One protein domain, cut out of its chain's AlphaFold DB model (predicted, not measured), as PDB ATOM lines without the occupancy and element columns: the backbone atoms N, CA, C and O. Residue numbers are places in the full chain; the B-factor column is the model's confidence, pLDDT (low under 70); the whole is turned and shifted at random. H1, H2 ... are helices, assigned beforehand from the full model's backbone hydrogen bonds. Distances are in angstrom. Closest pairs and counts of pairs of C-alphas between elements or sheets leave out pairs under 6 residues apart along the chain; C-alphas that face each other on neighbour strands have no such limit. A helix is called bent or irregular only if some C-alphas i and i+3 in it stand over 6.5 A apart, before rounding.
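AT A GLANCE: This is residues 158 to 224 of the 322 residues of an uncharacterized protein of Kitasatospora gansuensis (UniProt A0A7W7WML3). Two long helices make an open, narrow V: H1 runs to a tight turn, and H2 folds back from it with a gap left between the two arms. Most of each arm sticks out from the turn, and there is no packed core. The printed part has 67 residues, with two named helices in the order H1, H2 and no named strand; the class is all helix. It is only just extended, close to loose, with a radius of gyration of the C-alphas of 16.5 A and spans of 54 by 23 by 11 A.

IN THESE COORDINATES: H2, the longest helix, is residues 190 to 222, 46.7 A from first to last C-alpha, from C-alpha 190 at (29.880, -46.653, 30.402) to C-alpha 222 at (39.150, -24.476, 70.442). H1 is residues 158 to 185, 40.8 A long, and begins at C-alpha 158 at (48.258, -33.707, 64.390). Neither helix is bent or irregular.

HOW THE PARTS SIT: H1 and H2 are apart, but only just: their closest C-alphas are 8.2 A from each other. The N-to-C direction of H2 has components 0.21, 0.49 and 0.84 along x, y and z, and that of H1 has -0.50, -0.51 and -0.70. Residues 194 to 224, of which 194 to 222 belong to H2, stand free, and so do residues 158 to 179 of H1. In H1 and H2 every O i to N i+4 pair is within hydrogen-bond range.

THE WHOLE: The outline is a rod; the two C-alphas farthest apart, those of Gly 187 and Gly 224, are 54.7 A from each other. The link from H1 to H2 is tight, with 4 residues, and the printed part has no cut. The mean pLDDT of the printed part is 78.0; residues 158 to 161 and 219 to 224 are under 70.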
ATOM      1  N   ASP A 158      48.550 -34.252  65.717       60.72
ATOM      2  CA  ASP A 158      48.258 -33.707  64.390       60.72
ATOM      3  C   ASP A 158      48.722 -34.644  63.264       60.72
ATOM      4  O   ASP A 158      47.962 -34.898  62.325       60.72
ATOM      5  N   GLU A 159      49.906 -35.247  63.390       66.94
ATOM      6  CA  GLU A 159      50.398 -36.282  62.466       66.94
ATOM      7  C   GLU A 159      49.492 -37.520  62.493       66.94
ATOM      8  O   GLU A 159      49.073 -38.021  61.444       66.94
ATOM      9  N   ARG A 160      49.032 -37.912  63.688       68.38
ATOM     10  CA  ARG A 160      48.066 -39.005  63.869       68.38
ATOM     11  C   ARG A 160      46.745 -38.742  63.172       68.38
ATOM     12  O   ARG A 160      46.139 -39.662  62.607       68.38
ATOM     13  N   ALA A 161      46.265 -37.504  63.228       67.12
ATOM     14  CA  ALA A 161      45.048 -37.098  62.543       67.12
ATOM     15  C   ALA A 161      45.238 -37.087  61.017       67.12
ATOM     16  O   ALA A 161      44.359 -37.566  60.293       67.12
ATOM     17  N   ALA A 162      46.384 -36.600  60.535       71.81
ATOM     18  CA  ALA A 162      46.729 -36.578  59.117       71.81
ATOM     19  C   ALA A 162      46.840 -37.995  58.532       71.81
ATOM     20  O   ALA A 162      46.220 -38.281  57.505       71.81
ATOM     21  N   ARG A 163      47.526 -38.923  59.210       78.31
ATOM     22  CA  ARG A 163      47.641 -40.317  58.756       78.31
ATOM     23  C   ARG A 163      46.291 -41.023  58.719       78.31
ATOM     24  O   ARG A 163      45.950 -41.610  57.696       78.31
ATOM     25  N   LYS A 164      45.477 -40.910  59.777       75.69
ATOM     26  CA  LYS A 164      44.116 -41.483  59.785       75.69
ATOM     27  C   LYS A 164      43.262 -40.939  58.638       75.69
ATOM     28  O   LYS A 164      42.466 -41.679  58.064       75.69
ATOM     29  N   ALA A 165      43.417 -39.662  58.289       72.75
ATOM     30  CA  ALA A 165      42.726 -39.075  57.145       72.75
ATOM     31  C   ALA A 165      43.199 -39.679  55.811       72.75
ATOM     32  O   ALA A 165      42.369 -39.966  54.944       72.75
ATOM     33  N   THR A 166      44.504 -39.921  55.664       75.19
ATOM     34  CA  THR A 166      45.099 -40.579  54.491       75.19
ATOM     35  C   THR A 166      44.660 -42.040  54.370       75.19
ATOM     36  O   THR A 166      44.218 -42.456  53.300       75.19
ATOM     37  N   GLU A 167      44.681 -42.804  55.463       77.38
ATOM     38  CA  GLU A 167      44.191 -44.189  55.519       77.38
ATOM     39  C   GLU A 167      42.708 -44.267  55.131       77.38
ATOM     40  O   GLU A 167      42.333 -45.036  54.246       77.38
ATOM     41  N   LEU A 168      41.867 -43.389  55.693       78.25
ATOM     42  CA  LEU A 168      40.453 -43.274  55.322       78.25
ATOM     43  C   LEU A 168      40.256 -42.943  53.835       78.25
ATOM     44  O   LEU A 168      39.301 -43.421  53.217       78.25
ATOM     45  N   ALA A 169      41.128 -42.123  53.244       75.44
ATOM     46  CA  ALA A 169      41.062 -41.788  51.824       75.44
ATOM     47  C   ALA A 169      41.423 -42.987  50.931       75.44
ATOM     48  O   ALA A 169      40.745 -43.230  49.927       75.44
ATOM     49  N   ILE A 170      42.444 -43.759  51.314       80.75
ATOM     50  CA  ILE A 170      42.853 -44.987  50.620       80.75
ATOM     51  C   ILE A 170      41.743 -46.037  50.703       80.75
ATOM     52  O   ILE A 170      41.344 -46.589  49.675       80.75
ATOM     53  N   ASP A 171      41.174 -46.254  51.887       82.31
ATOM     54  CA  ASP A 171      40.062 -47.184  52.091       82.31
ATOM     55  C   ASP A 171      38.828 -46.786  51.281       82.31
ATOM     56  O   ASP A 171      38.211 -47.624  50.617       82.31
ATOM     57  N   LYS A 172      38.496 -45.489  51.247       81.31
ATOM     58  CA  LYS A 172      37.405 -44.974  50.411       81.31
ATOM     59  C   LYS A 172      37.663 -45.258  48.928       81.31
ATOM     60  O   LYS A 172      36.732 -45.624  48.212       81.31
ATOM     61  N   LYS A 173      38.908 -45.121  48.455       80.62
ATOM     62  CA  LYS A 173      39.290 -45.425  47.066       80.62
ATOM     63  C   LYS A 173      39.180 -46.922  46.758       80.62
ATOM     64  O   LYS A 173      38.651 -47.279  45.710       80.62
ATOM     65  N   ARG A 174      39.616 -47.791  47.676       82.25
ATOM     66  CA  ARG A 174      39.509 -49.253  47.537       82.25
ATOM     67  C   ARG A 174      38.055 -49.719  47.487       82.25
ATOM     68  O   ARG A 174      37.691 -50.463  46.583       82.25
ATOM     69  N   ARG A 175      37.206 -49.222  48.394       82.81
ATOM     70  CA  ARG A 175      35.764 -49.534  48.400       82.81
ATOM     71  C   ARG A 175      35.079 -49.104  47.104       82.81
ATOM     72  O   ARG A 175      34.312 -49.876  46.545       82.81
ATOM     73  N   ARG A 176      35.419 -47.919  46.581       80.69
ATOM     74  CA  ARG A 176      34.918 -47.442  45.279       80.69
ATOM     75  C   ARG A 176      35.322 -48.354  44.130       80.69
ATOM     76  O   ARG A 176      34.473 -48.724  43.335       80.69
ATOM     77  N   ALA A 177      36.594 -48.745  44.070       82.06
ATOM     78  CA  ALA A 177      37.072 -49.652  43.033       82.06
ATOM     79  C   ALA A 177      36.335 -51.004  43.073       82.06
ATOM     80  O   ALA A 177      35.958 -51.523  42.026       82.06
ATOM     81  N   ALA A 178      36.066 -51.536  44.269       83.50
ATOM     82  CA  ALA A 178      35.296 -52.767  44.440       83.50
ATOM     83  C   ALA A 178      33.815 -52.611  44.029       83.50
ATOM     84  O   ALA A 178      33.260 -53.487  43.368       83.50
ATOM     85  N   GLU A 179      33.172 -51.490  44.376       82.62
ATOM     86  CA  GLU A 179      31.800 -51.183  43.941       82.62
ATOM     87  C   GLU A 179      31.698 -51.023  42.420       82.62
ATOM     88  O   GLU A 179      30.776 -51.557  41.803       82.62
ATOM     89  N   ASP A 180      32.664 -50.343  41.802       78.62
ATOM     90  CA  ASP A 180      32.702 -50.148  40.355       78.62
ATOM     91  C   ASP A 180      32.930 -51.467  39.606       78.62
ATOM     92  O   ASP A 180      32.293 -51.701  38.579       78.62
ATOM     93  N   GLN A 181      33.768 -52.364  40.138       81.00
ATOM     94  CA  GLN A 181      33.939 -53.718  39.598       81.00
ATOM     95  C   GLN A 181      32.649 -54.540  39.694       81.00
ATOM     96  O   GLN A 181      32.256 -55.190  38.726       81.00
ATOM     97  N   ARG A 182      31.947 -54.471  40.830       84.19
ATOM     98  CA  ARG A 182      30.679 -55.181  41.038       84.19
ATOM     99  C   ARG A 182      29.572 -54.682  40.102       84.19
ATOM    100  O   ARG A 182      28.803 -55.488  39.587       84.19
ATOM    101  N   LEU A 183      29.481 -53.373  39.874       77.56
ATOM    102  CA  LEU A 183      28.473 -52.780  38.985       77.56
ATOM    103  C   LEU A 183      28.807 -52.985  37.503       77.56
ATOM    104  O   LEU A 183      27.907 -53.223  36.700       77.56
ATOM    105  N   ALA A 184      30.094 -52.989  37.144       76.81
ATOM    106  CA  ALA A 184      30.534 -53.395  35.812       76.81
ATOM    107  C   ALA A 184      30.190 -54.867  35.524       76.81
ATOM    108  O   ALA A 184      29.699 -55.172  34.440       76.81
ATOM    109  N   ALA A 185      30.367 -55.762  36.505       78.12
ATOM    110  CA  ALA A 185      29.956 -57.164  36.399       78.12
ATOM    111  C   ALA A 185      28.427 -57.340  36.285       78.12
ATOM    112  O   ALA A 185      27.966 -58.310  35.694       78.12
ATOM    113  N   ALA A 186      27.642 -56.383  36.790       82.75
ATOM    114  CA  ALA A 186      26.185 -56.337  36.644       82.75
ATOM    115  C   ALA A 186      25.707 -55.731  35.303       82.75
ATOM    116  O   ALA A 186      24.507 -55.527  35.120       82.75
ATOM    117  N   GLY A 187      26.620 -55.435  34.368       81.19
ATOM    118  CA  GLY A 187      26.286 -54.962  33.020       81.19
ATOM    119  C   GLY A 187      26.034 -53.456  32.905       81.19
ATOM    120  O   GLY A 187      25.405 -53.008  31.946       81.19
ATOM    121  N   GLU A 188      26.502 -52.649  33.860       80.81
ATOM    122  CA  GLU A 188      26.334 -51.195  33.794       80.81
ATOM    123  C   GLU A 188      27.077 -50.590  32.587       80.81
ATOM    124  O   GLU A 188      28.285 -50.779  32.405       80.81
ATOM    125  N   THR A 189      26.357 -49.806  31.781       84.94
ATOM    126  CA  THR A 189      26.925 -49.151  30.601       84.94
ATOM    127  C   THR A 189      27.901 -48.022  30.983       84.94
ATOM    128  O   THR A 189      27.742 -47.371  32.025       84.94
ATOM    129  N   PRO A 190      28.906 -47.718  30.136       78.69
ATOM    130  CA  PRO A 190      29.880 -46.653  30.402       78.69
ATOM    131  C   PRO A 190      29.248 -45.270  30.643       78.69
ATOM    132  O   PRO A 190      29.757 -44.469  31.432       78.69
ATOM    133  N   GLU A 191      28.110 -44.990  30.003       79.25
ATOM    134  CA  GLU A 191      27.380 -43.728  30.161       79.25
ATOM    135  C   GLU A 191      26.726 -43.584  31.542       79.25
ATOM    136  O   GLU A 191      26.764 -42.502  32.140       79.25
ATOM    137  N   LEU A 192      26.167 -44.674  32.080       81.50
ATOM    138  CA  LEU A 192      25.587 -44.709  33.426       81.50
ATOM    139  C   LEU A 192      26.672 -44.524  34.494       81.50
ATOM    140  O   LEU A 192      26.499 -43.720  35.415       81.50
ATOM    141  N   ARG A 193      27.841 -45.142  34.291       77.88
ATOM    142  CA  ARG A 193      29.022 -44.971  35.150       77.88
ATOM    143  C   ARG A 193      29.481 -43.510  35.214       77.88
ATOM    144  O   ARG A 193      29.689 -42.966  36.298       77.88
ATOM    145  N   SER A 194      29.581 -42.835  34.067       82.94
ATOM    146  CA  SER A 194      29.968 -41.415  33.997       82.94
ATOM    147  C   SER A 194      28.966 -40.501  34.716       82.94
ATOM    148  O   SER A 194      29.359 -39.628  35.499       82.94
ATOM    149  N   LYS A 195      27.658 -40.730  34.527       85.50
ATOM    150  CA  LYS A 195      26.600 -39.986  35.238       85.50
ATOM    151  C   LYS A 195      26.675 -40.200  36.755       85.50
ATOM    152  O   LYS A 195      26.579 -39.227  37.506       85.50
ATOM    153  N   ARG A 196      26.919 -41.433  37.206       84.06
ATOM    154  CA  ARG A 196      27.077 -41.789  38.624       84.06
ATOM    155  C   ARG A 196      28.301 -41.120  39.255       84.06
ATOM    156  O   ARG A 196      28.155 -40.481  40.297       84.06
ATOM    157  N   HIS A 197      29.463 -41.143  38.600       83.50
ATOM    158  CA  HIS A 197      30.654 -40.435  39.091       83.50
ATOM    159  C   HIS A 197      30.444 -38.920  39.181       83.50
ATOM    160  O   HIS A 197      30.871 -38.304  40.156       83.50
ATOM    161  N   ARG A 198      29.747 -38.306  38.213       84.56
ATOM    162  CA  ARG A 198      29.410 -36.872  38.274       84.56
ATOM    163  C   ARG A 198      28.485 -36.555  39.451       84.56
ATOM    164  O   ARG A 198      28.746 -35.603  40.184       84.56
ATOM    165  N   ALA A 199      27.444 -37.359  39.670       85.94
ATOM    166  CA  ALA A 199      26.532 -37.188  40.801       85.94
ATOM    167  C   ALA A 199      27.253 -37.355  42.151       85.94
ATOM    168  O   ALA A 199      27.084 -36.536  43.057       85.94
ATOM    169  N   GLN A 200      28.125 -38.361  42.260       84.88
ATOM    170  CA  GLN A 200      28.943 -38.599  43.449       84.88
ATOM    171  C   GLN A 200      29.970 -37.488  43.687       84.88
ATOM    172  O   GLN A 200      30.131 -37.059  44.824       84.88
ATOM    173  N   ALA A 201      30.607 -36.948  42.643       85.12
ATOM    174  CA  ALA A 201      31.534 -35.824  42.772       85.12
ATOM    175  C   ALA A 201      30.831 -34.558  43.294       85.12
ATOM    176  O   ALA A 201      31.374 -33.829  44.127       85.12
ATOM    177  N   VAL A 202      29.593 -34.308  42.855       89.25
ATOM    178  CA  VAL A 202      28.773 -33.208  43.385       89.25
ATOM    179  C   VAL A 202      28.395 -33.456  44.848       89.25
ATOM    180  O   VAL A 202      28.457 -32.521  45.653       89.25
ATOM    181  N   ALA A 203      28.042 -34.691  45.217       86.88
ATOM    182  CA  ALA A 203      27.736 -35.063  46.599       86.88
ATOM    183  C   ALA A 203      28.962 -34.920  47.519       86.88
ATOM    184  O   ALA A 203      28.876 -34.231  48.535       86.88
ATOM    185  N   ASP A 204      30.120 -35.448  47.114       83.69
ATOM    186  CA  ASP A 204      31.396 -35.306  47.822       83.69
ATOM    187  C   ASP A 204      31.765 -33.827  48.007       83.69
ATOM    188  O   ASP A 204      32.183 -33.417  49.089       83.69
ATOM    189  N   LYS A 205      31.563 -32.987  46.980       85.50
ATOM    190  CA  LYS A 205      31.826 -31.541  47.062       85.50
ATOM    191  C   LYS A 205      30.917 -30.849  48.082       85.50
ATOM    192  O   LYS A 205      31.367 -29.961  48.812       85.50
ATOM    193  N   ARG A 206      29.638 -31.237  48.150       88.69
ATOM    194  CA  ARG A 206      28.687 -30.723  49.153       88.69
ATOM    195  C   ARG A 206      29.074 -31.177  50.558       88.69
ATOM    196  O   ARG A 206      29.083 -30.352  51.471       88.69
ATOM    197  N   GLU A 207      29.438 -32.443  50.715       84.56
ATOM    198  CA  GLU A 207      29.837 -33.014  51.996       84.56
ATOM    199  C   GLU A 207      31.149 -32.397  52.503       84.56
ATOM    200  O   GLU A 207      31.213 -31.941  53.642       84.56
ATOM    201  N   ALA A 208      32.163 -32.255  51.646       78.88
ATOM    202  CA  ALA A 208      33.422 -31.587  51.975       78.88
ATOM    203  C   ALA A 208      33.198 -30.136  52.429       78.88
ATOM    204  O   ALA A 208      33.773 -29.699  53.427       78.88
ATOM    205  N   LYS A 209      32.296 -29.402  51.761       84.56
ATOM    206  CA  LYS A 209      31.902 -28.040  52.162       84.56
ATOM    207  C   LYS A 209      31.181 -28.010  53.512       84.56
ATOM    208  O   LYS A 209      31.314 -27.042  54.261       84.56
ATOM    209  N   GLN A 210      30.392 -29.031  53.841       86.44
ATOM    210  CA  GLN A 210      29.763 -29.142  55.159       86.44
ATOM    211  C   GLN A 210      30.787 -29.494  56.242       86.44
ATOM    212  O   GLN A 210      30.800 -28.841  57.287       86.44
ATOM    213  N   ARG A 211      31.685 -30.452  55.982       82.88
ATOM    214  CA  ARG A 211      32.759 -30.837  56.907       82.88
ATOM    215  C   ARG A 211      33.715 -29.679  57.178       82.88
ATOM    216  O   ARG A 211      34.018 -29.433  58.340       82.88
ATOM    217  N   SER A 212      34.110 -28.902  56.167       77.06
ATOM    218  CA  SER A 212      34.971 -27.724  56.365       77.06
ATOM    219  C   SER A 212      34.294 -26.647  57.215       77.06
ATOM    220  O   SER A 212      34.909 -26.092  58.122       77.06
ATOM    221  N   ARG A 213      32.990 -26.409  57.017       81.06
ATOM    222  CA  ARG A 213      32.197 -25.518  57.883       81.06
ATOM    223  C   ARG A 213      32.121 -26.029  59.320       81.06
ATOM    224  O   ARG A 213      32.176 -25.229  60.251       81.06
ATOM    225  N   GLN A 214      31.968 -27.335  59.521       80.06
ATOM    226  CA  GLN A 214      31.952 -27.933  60.856       80.06
ATOM    227  C   GLN A 214      33.331 -27.874  61.525       80.06
ATOM    228  O   GLN A 214      33.403 -27.527  62.700       80.06
ATOM    229  N   ALA A 215      34.409 -28.141  60.787       77.31
ATOM    230  CA  ALA A 215      35.783 -28.025  61.264       77.31
ATOM    231  C   ALA A 215      36.116 -26.578  61.646       77.31
ATOM    232  O   ALA A 215      36.574 -26.347  62.756       77.31
ATOM    233  N   ALA A 216      35.755 -25.595  60.815       72.38
ATOM    234  CA  ALA A 216      35.900 -24.175  61.139       72.38
ATOM    235  C   ALA A 216      35.115 -23.785  62.405       72.38
ATOM    236  O   ALA A 216      35.613 -23.043  63.246       72.38
ATOM    237  N   ARG A 217      33.903 -24.330  62.594       73.50
ATOM    238  CA  ARG A 217      33.123 -24.139  63.830       73.50
ATOM    239  C   ARG A 217      33.771 -24.802  65.048       73.50
ATOM    240  O   ARG A 217      33.659 -24.252  66.136       73.50
ATOM    241  N   LYS A 218      34.403 -25.970  64.895       72.38
ATOM    242  CA  LYS A 218      35.127 -26.665  65.974       72.38
ATOM    243  C   LYS A 218      36.427 -25.940  66.327       72.38
ATOM    244  O   LYS A 218      36.654 -25.675  67.499       72.38
ATOM    245  N   ALA A 219      37.208 -25.525  65.334       63.72
ATOM    246  CA  ALA A 219      38.421 -24.732  65.519       63.72
ATOM    247  C   ALA A 219      38.115 -23.389  66.200       63.72
ATOM    248  O   ALA A 219      38.748 -23.045  67.190       63.72
ATOM    249  N   ALA A 220      37.046 -22.697  65.786       58.59
ATOM    250  CA  ALA A 220      36.583 -21.467  66.438       58.59
ATOM    251  C   ALA A 220      36.108 -21.653  67.897       58.59
ATOM    252  O   ALA A 220      35.952 -20.661  68.617       58.59
ATOM    253  N   ARG A 221      35.845 -22.897  68.326       60.97
ATOM    254  CA  ARG A 221      35.560 -23.264  69.725       60.97
ATOM    255  C   ARG A 221      36.822 -23.640  70.505       60.97
ATOM    256  O   ARG A 221      36.782 -23.547  71.723       60.97
ATOM    257  N   ALA A 222      37.893 -24.057  69.827       60.19
ATOM    258  CA  ALA A 222      39.150 -24.476  70.442       60.19
ATOM    259  C   ALA A 222      40.093 -23.297  70.751       60.19
ATOM    260  O   ALA A 222      40.833 -23.356  71.722       60.19
ATOM    261  N   THR A 223      40.046 -22.211  69.968       53.19
ATOM    262  CA  THR A 223      41.037 -21.116  70.033       53.19
ATOM    263  C   THR A 223      40.527 -19.791  70.617       53.19
ATOM    264  O   THR A 223      41.176 -18.761  70.459       53.19
ATOM    265  N   GLY A 224      39.372 -19.753  71.292       55.00
ATOM    266  CA  GLY A 224      38.834 -18.494  71.826       55.00
ATOM    267  C   GLY A 224      38.115 -18.626  73.169       55.00
ATOM    268  O   GLY A 224      37.672 -19.722  73.516       55.00
TER     269      GLY A 224